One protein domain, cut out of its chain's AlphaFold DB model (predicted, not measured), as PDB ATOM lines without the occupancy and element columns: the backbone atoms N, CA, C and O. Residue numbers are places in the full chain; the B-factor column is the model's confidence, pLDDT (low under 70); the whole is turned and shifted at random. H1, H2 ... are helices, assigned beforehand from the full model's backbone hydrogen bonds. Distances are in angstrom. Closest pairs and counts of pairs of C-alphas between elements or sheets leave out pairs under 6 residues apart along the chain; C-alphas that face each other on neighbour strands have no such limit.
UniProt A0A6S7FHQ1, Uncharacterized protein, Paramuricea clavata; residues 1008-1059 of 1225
ATOM      1  N   LYS A1008     -14.655 -16.570  31.491       60.88
ATOM      2  CA  LYS A1008     -15.816 -15.668  31.597       60.88
ATOM      3  C   LYS A1008     -16.927 -16.057  30.623       60.88
ATOM      4  O   LYS A1008     -18.077 -16.119  31.035       60.88
ATOM      5  N   ILE A1009     -16.595 -16.369  29.367       66.06
ATOM      6  CA  ILE A1009     -17.596 -16.767  28.366       66.06
ATOM      7  C   ILE A1009     -18.261 -18.096  28.751       66.06
ATOM      8  O   ILE A1009     -19.475 -18.208  28.619       66.06
ATOM      9  N   LEU A1010     -17.514 -19.084  29.257       70.19
ATOM     10  CA  LEU A1010     -18.075 -20.357  29.721       70.19
ATOM     11  C   LEU A1010     -18.999 -20.160  30.929       70.19
ATOM     12  O   LEU A1010     -20.112 -20.671  30.914       70.19
ATOM     13  N   PHE A1011     -18.583 -19.364  31.918       74.75
ATOM     14  CA  PHE A1011     -19.407 -19.018  33.078       74.75
ATOM     15  C   PHE A1011     -20.707 -18.311  32.654       74.75
ATOM     16  O   PHE A1011     -21.794 -18.756  33.008       74.75
ATOM     17  N   THR A1012     -20.624 -17.274  31.811       74.56
ATOM     18  CA  THR A1012     -21.806 -16.577  31.275       74.56
ATOM     19  C   THR A1012     -22.699 -17.510  30.450       74.56
ATOM     20  O   THR A1012     -23.917 -17.434  30.573       74.56
ATOM     21  N   LYS A1013     -22.124 -18.422  29.652       75.81
ATOM     22  CA  LYS A1013     -22.880 -19.440  28.906       75.81
ATOM     23  C   LYS A1013     -23.573 -20.440  29.828       75.81
ATOM     24  O   LYS A1013     -24.723 -20.757  29.570       75.81
ATOM     25  N   MET A1014     -22.925 -20.913  30.893       78.12
ATOM     26  CA  MET A1014     -23.550 -21.821  31.860       78.12
ATOM     27  C   MET A1014     -24.703 -21.148  32.606       78.12
ATOM     28  O   MET A1014     -25.760 -21.758  32.731       78.12
ATOM     29  N   LEU A1015     -24.563 -19.877  32.996       82.50
ATOM     30  CA  LEU A1015     -25.669 -19.103  33.572       82.50
ATOM     31  C   LEU A1015     -26.815 -18.871  32.571       82.50
ATOM     32  O   LEU A1015     -27.984 -18.975  32.937       82.50
ATOM     33  N   LEU A1016     -26.504 -18.608  31.296       80.19
ATOM     34  CA  LEU A1016     -27.508 -18.507  30.228       80.19
ATOM     35  C   LEU A1016     -28.226 -19.838  29.970       80.19
ATOM     36  O   LEU A1016     -29.438 -19.828  29.794       80.19
ATOM     37  N   ILE A1017     -27.506 -20.964  29.981       80.56
ATOM     38  CA  ILE A1017     -28.067 -22.313  29.803       80.56
ATOM     39  C   ILE A1017     -28.920 -22.715  31.012       80.56
ATOM     40  O   ILE A1017     -29.985 -23.295  30.832       80.56
ATOM     41  N   ALA A1018     -28.490 -22.386  32.232       82.00
ATOM     42  CA  ALA A1018     -29.287 -22.581  33.440       82.00
ATOM     43  C   ALA A1018     -30.602 -21.795  33.363       82.00
ATOM     44  O   ALA A1018     -31.677 -22.375  33.512       82.00
ATOM     45  N   LYS A1019     -30.520 -20.505  33.009       80.12
ATOM     46  CA  LYS A1019     -31.693 -19.644  32.823       80.12
ATOM     47  C   LYS A1019     -32.596 -20.114  31.677       80.12
ATOM     48  O   LYS A1019     -33.808 -20.071  31.821       80.12
ATOM     49  N   SER A1020     -32.042 -20.593  30.560       83.19
ATOM     50  CA  SER A1020     -32.837 -21.105  29.432       83.19
ATOM     51  C   SER A1020     -33.441 -22.491  29.682       83.19
ATOM     52  O   SER A1020     -34.270 -22.937  28.896       83.19
ATOM     53  N   ARG A1021     -32.998 -23.197  30.731       85.81
ATOM     54  CA  ARG A1021     -33.525 -24.500  31.167       85.81
ATOM     55  C   ARG A1021     -34.367 -24.405  32.448       85.81
ATOM     56  O   ARG A1021     -34.713 -25.445  32.991       85.81
ATOM     57  N   ASN A1022     -34.683 -23.193  32.919       84.31
ATOM     58  CA  ASN A1022     -35.399 -22.935  34.177       84.31
ATOM     59  C   ASN A1022     -34.811 -23.678  35.397       84.31
ATOM     60  O   ASN A1022     -35.551 -24.149  36.255       84.31
ATOM     61  N   LEU A1023     -33.480 -23.780  35.487       85.62
ATOM     62  CA  LEU A1023     -32.823 -24.262  36.705       85.62
ATOM     63  C   LEU A1023     -32.807 -23.153  37.763       85.62
ATOM     64  O   LEU A1023     -32.506 -22.000  37.440       85.62
ATOM     65  N   GLU A1024     -33.068 -23.499  39.026       83.88
ATOM     66  CA  GLU A1024     -32.941 -22.538  40.119       83.88
ATOM     67  C   GLU A1024     -31.489 -22.085  40.290       83.88
ATOM     68  O   GLU A1024     -30.542 -22.875  40.344       83.88
ATOM     69  N   MET A1025     -31.311 -20.769  40.379       79.75
ATOM     70  CA  MET A1025     -29.992 -20.149  40.474       79.75
ATOM     71  C   MET A1025     -29.254 -20.511  41.766       79.75
ATOM     72  O   MET A1025     -28.026 -20.505  41.769       79.75
ATOM     73  N   GLU A1026     -29.977 -20.832  42.840       80.44
ATOM     74  CA  GLU A1026     -29.375 -21.265  44.100       80.44
ATOM     75  C   GLU A1026     -28.662 -22.615  43.933       80.44
ATOM     76  O   GLU A1026     -27.472 -22.722  44.231       80.44
ATOM     77  N   ASP A1027     -29.334 -23.612  43.351       81.12
ATOM     78  CA  ASP A1027     -28.750 -24.931  43.080       81.12
ATOM     79  C   ASP A1027     -27.596 -24.872  42.078       81.12
ATOM     80  O   ASP A1027     -26.566 -25.523  42.257       81.12
ATOM     81  N   VAL A1028     -27.716 -24.030  41.053       79.75
ATOM     82  CA  VAL A1028     -26.656 -23.829  40.056       79.75
ATOM     83  C   VAL A1028     -25.404 -23.186  40.675       79.75
ATOM     84  O   VAL A1028     -24.295 -23.447  40.211       79.75
ATOM     85  N   LEU A1029     -25.549 -22.387  41.739       78.75
ATOM     86  CA  LEU A1029     -24.432 -21.758  42.456       78.75
ATOM     87  C   LEU A1029     -23.875 -22.600  43.622       78.75
ATOM     88  O   LEU A1029     -22.778 -22.289  44.092       78.75
ATOM     89  N   LYS A1030     -24.543 -23.689  44.037       80.81
ATOM     90  CA  LYS A1030     -23.988 -24.684  44.987       80.81
ATOM     91  C   LYS A1030     -22.764 -25.421  44.415       80.81
ATOM     92  O   LYS A1030     -21.929 -25.903  45.178       80.81
ATOM     93  N   TYR A1031     -22.617 -25.471  43.088       75.44
ATOM     94  CA  TYR A1031     -21.508 -26.140  42.398       75.44
ATOM     95  C   TYR A1031     -20.520 -25.149  41.762       75.44
ATOM     96  O   TYR A1031     -20.884 -24.075  41.281       75.44
ATOM     97  N   SER A1032     -19.237 -25.523  41.695       69.19
ATOM     98  CA  SER A1032     -18.217 -24.697  41.034       69.19
ATOM     99  C   SER A1032     -18.401 -24.711  39.512       69.19
ATOM    100  O   SER A1032     -17.907 -25.598  38.821       69.19
ATOM    101  N   LEU A1033     -19.032 -23.668  38.965       74.50
ATOM    102  CA  LEU A1033     -19.220 -23.436  37.518       74.50
ATOM    103  C   LEU A1033     -17.915 -23.124  36.742       74.50
ATOM    104  O   LEU A1033     -17.939 -22.545  35.653       74.50
ATOM    105  N   ARG A1034     -16.754 -23.435  37.327       66.88
ATOM    106  CA  ARG A1034     -15.404 -23.286  36.765       66.88
ATOM    107  C   ARG A1034     -14.512 -24.418  37.298       66.88
ATOM    108  O   ARG A1034     -14.796 -24.922  38.384       66.88
ATOM    109  N   PRO A1035     -13.391 -24.746  36.621       66.31
ATOM    110  CA  PRO A1035     -12.443 -25.763  37.092       66.31
ATOM    111  C   PRO A1035     -11.893 -25.525  38.506       66.31
ATOM    112  O   PRO A1035     -11.504 -26.477  39.169       66.31
ATOM    113  N   PHE A1036     -11.879 -24.268  38.971       68.31
ATOM    114  CA  PHE A1036     -11.451 -23.905  40.320       68.31
ATOM    115  C   PHE A1036     -12.408 -22.879  40.964       68.31
ATOM    116  O   PHE A1036     -12.821 -21.934  40.277       68.31
ATOM    117  N   PRO A1037     -12.727 -22.995  42.272       72.50
ATOM    118  CA  PRO A1037     -13.549 -22.018  42.987       72.50
ATOM    119  C   PRO A1037     -12.859 -20.656  43.093       72.50
ATOM    120  O   PRO A1037     -11.744 -20.546  43.600       72.50
ATOM    121  N   CYS A1038     -13.538 -19.589  42.674       65.12
ATOM    122  CA  CYS A1038     -12.944 -18.246  42.577       65.12
ATOM    123  C   CYS A1038     -12.729 -17.530  43.916       65.12
ATOM    124  O   CYS A1038     -12.102 -16.474  43.949       65.12
ATOM    125  N   SER A1039     -13.250 -18.094  45.004       68.88
ATOM    126  CA  SER A1039     -12.935 -17.716  46.382       68.88
ATOM    127  C   SER A1039     -11.552 -18.209  46.825       68.88
ATOM    128  O   SER A1039     -10.951 -17.602  47.706       68.88
ATOM    129  N   LEU A1040     -11.044 -19.287  46.214       69.81
ATOM    130  CA  LEU A1040      -9.820 -19.981  46.626       69.81
ATOM    131  C   LEU A1040      -8.701 -19.867  45.588       69.81
ATOM    132  O   LEU A1040      -7.553 -19.638  45.959       69.81
ATOM    133  N   ALA A1041      -9.021 -19.975  44.297       70.50
ATOM    134  CA  ALA A1041      -8.056 -19.944  43.205       70.50
ATOM    135  C   ALA A1041      -8.473 -19.001  42.063       70.50
ATOM    136  O   ALA A1041      -9.644 -18.792  41.748       70.50
ATOM    137  N   THR A1042      -7.464 -18.402  41.442       66.25
ATOM    138  CA  THR A1042      -7.572 -17.583  40.235       66.25
ATOM    139  C   THR A1042      -7.902 -18.452  39.016       66.25
ATOM    140  O   THR A1042      -7.835 -19.680  39.058       66.25
ATOM    141  N   ASN A1043      -8.191 -17.817  37.875       56.97
ATOM    142  CA  ASN A1043      -8.476 -18.521  36.616       56.97
ATOM    143  C   ASN A1043      -7.296 -19.373  36.082       56.97
ATOM    144  O   ASN A1043      -7.468 -20.067  35.085       56.97
ATOM    145  N   GLU A1044      -6.115 -19.299  36.707       54.59
ATOM    146  CA  GLU A1044      -4.913 -20.076  36.372       54.59
ATOM    147  C   GLU A1044      -4.670 -21.257  37.341       54.59
ATOM    148  O   GLU A1044      -3.651 -21.924  37.227       54.59
ATOM    149  N   GLY A1045      -5.568 -21.510  38.310       61.81
ATOM    150  CA  GLY A1045      -5.391 -22.513  39.383       61.81
ATOM    151  C   GLY A1045      -4.603 -22.008  40.604       61.81
ATOM    152  O   GLY A1045      -4.577 -22.634  41.656       61.81
ATOM    153  N   ASP A1046      -4.013 -20.823  40.477       61.88
ATOM    154  CA  ASP A1046      -3.154 -20.138  41.444       61.88
ATOM    155  C   ASP A1046      -3.960 -19.581  42.641       61.88
ATOM    156  O   ASP A1046      -4.928 -18.859  42.403       61.88
ATOM    157  N   LEU A1047      -3.558 -19.792  43.906       70.00
ATOM    158  CA  LEU A1047      -4.313 -19.322  45.093       70.00
ATOM    159  C   LEU A1047      -4.627 -17.807  45.080       70.00
ATOM    160  O   LEU A1047      -3.747 -16.981  44.810       70.00
ATOM    161  N   VAL A1048      -5.863 -17.417  45.411       69.81
ATOM    162  CA  VAL A1048      -6.302 -16.007  45.451       69.81
ATOM    163  C   VAL A1048      -5.629 -15.263  46.601       69.81
ATOM    164  O   VAL A1048      -5.569 -15.736  47.733       69.81
ATOM    165  N   LYS A1049      -5.139 -14.053  46.321       68.50
ATOM    166  CA  LYS A1049      -4.509 -13.203  47.329       68.50
ATOM    167  C   LYS A1049      -5.563 -12.519  48.202       68.50
ATOM    168  O   LYS A1049      -6.213 -11.573  47.765       68.50
ATOM    169  N   THR A1050      -5.687 -12.959  49.449       64.25
ATOM    170  CA  THR A1050      -6.493 -12.289  50.476       64.25
ATOM    171  C   THR A1050      -5.639 -11.313  51.289       64.25
ATOM    172  O   THR A1050      -4.458 -11.541  51.564       64.25
ATOM    173  N   ALA A1051      -6.222 -10.179  51.675       63.53
ATOM    174  CA  ALA A1051      -5.551  -9.201  52.524       63.53
ATOM    175  C   ALA A1051      -5.639  -9.651  53.990       63.53
ATOM    176  O   ALA A1051      -6.599  -9.302  54.671       63.53
ATOM    177  N   LYS A1052      -4.644 -10.413  54.478       68.00
ATOM    178  CA  LYS A1052      -4.612 -10.957  55.857       68.00
ATOM    179  C   LYS A1052      -4.937  -9.905  56.934       68.00
ATOM    180  O   LYS A1052      -5.638 -10.214  57.889       68.00
ATOM    181  N   ALA A1053      -4.477  -8.666  56.746       72.50
ATOM    182  CA  ALA A1053      -4.745  -7.550  57.654       72.50
ATOM    183  C   ALA A1053      -6.241  -7.215  57.818       72.50
ATOM    184  O   ALA A1053      -6.631  -6.769  58.882       72.50
ATOM    185  N   LYS A1054      -7.108  -7.484  56.826       76.56
ATOM    186  CA  LYS A1054      -8.554  -7.230  56.963       76.56
ATOM    187  C   LYS A1054      -9.212  -8.073  58.055       76.56
ATOM    188  O   LYS A1054     -10.117  -7.578  58.707       76.56
ATOM    189  N   LEU A1055      -8.764  -9.317  58.248       74.75
ATOM    190  CA  LEU A1055      -9.259 -10.151  59.345       74.75
ATOM    191  C   LEU A1055      -8.775  -9.610  60.693       74.75
ATOM    192  O   LEU A1055      -9.554  -9.557  61.630       74.75
ATOM    193  N   LEU A1056      -7.514  -9.165  60.764       71.44
ATOM    194  CA  LEU A1056      -6.979  -8.534  61.969       71.44
ATOM    195  C   LEU A1056      -7.774  -7.270  62.320       71.44
ATOM    196  O   LEU A1056      -8.267  -7.190  63.429       71.44
ATOM    197  N   HIS A1057      -7.999  -6.359  61.370       79.62
ATOM    198  CA  HIS A1057      -8.779  -5.137  61.600       79.62
ATOM    199  C   HIS A1057     -10.253  -5.397  61.938       79.62
ATOM    200  O   HIS A1057     -10.852  -4.617  62.669       79.62
ATOM    201  N   ALA A1058     -10.848  -6.483  61.430       80.62
ATOM    202  CA  ALA A1058     -12.186  -6.900  61.845       80.62
ATOM    203  C   ALA A1058     -12.192  -7.366  63.311       80.62
ATOM    204  O   ALA A1058     -13.063  -6.961  64.066       80.62
ATOM    205  N   VAL A1059     -11.189  -8.143  63.735       76.69
ATOM    206  CA  VAL A1059     -11.038  -8.570  65.138       76.69
ATOM    207  C   VAL A1059     -10.669  -7.394  66.054       76.69
ATOM    208  O   VAL A1059     -11.226  -7.278  67.134       76.69
TER     209      VAL A1059
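This is residues 1008 to 1059 of the 1225 residues of an uncharacterized protein of Paramuricea clavata (UniProt A0A6S7FHQ1). The longest helix, H1, and the short H2 sit together at one end of an extended chain; a long winding stretch, residues 1031 to 1051, leads away to H3, which sticks out at the other end. The 52 printed residues hold three named helices, H1, H2, H3 in chain order, and no named strand: all helix. The whole is only just extended, close to loose, with a radius of gyration of the C-alphas of 14.9 A, and flat, spanning 44 by 25 by 14 A.

H1, residues 1008 to 1020, measures 18.0 A and begins at C-alpha 1008 (-15.816, -15.668, 31.597). H2 is residues 1025 to 1030. H3, residues 1052 to 1059, measures 11.5 A and ends at C-alpha 1059 (-11.038, -8.570, 65.138).

H1, with residues 1018 to 1019 alone, and H2 only just touch, only at the corner by their tight link, with 3 pairs of C-alphas within 8 A; the closest, Ala 1018 and Val 1028, are 7.2 A apart. Their tilt is steep, 52 degrees, opposite ways. H3 is apart from both. Every O i to N i+4 pair is within hydrogen-bond range in H1 and H2, and 3 of 4 in H3.

The farthest C-alphas, Arg 1021 and Val 1059, are 43.7 A apart. The printed part has no cut; the link H2 to H3 is long. Residues 1051 to 1059 stand free. Mean pLDDT of the printed part is 73.4, with 19 residues under 70, among them 1042 to 1046.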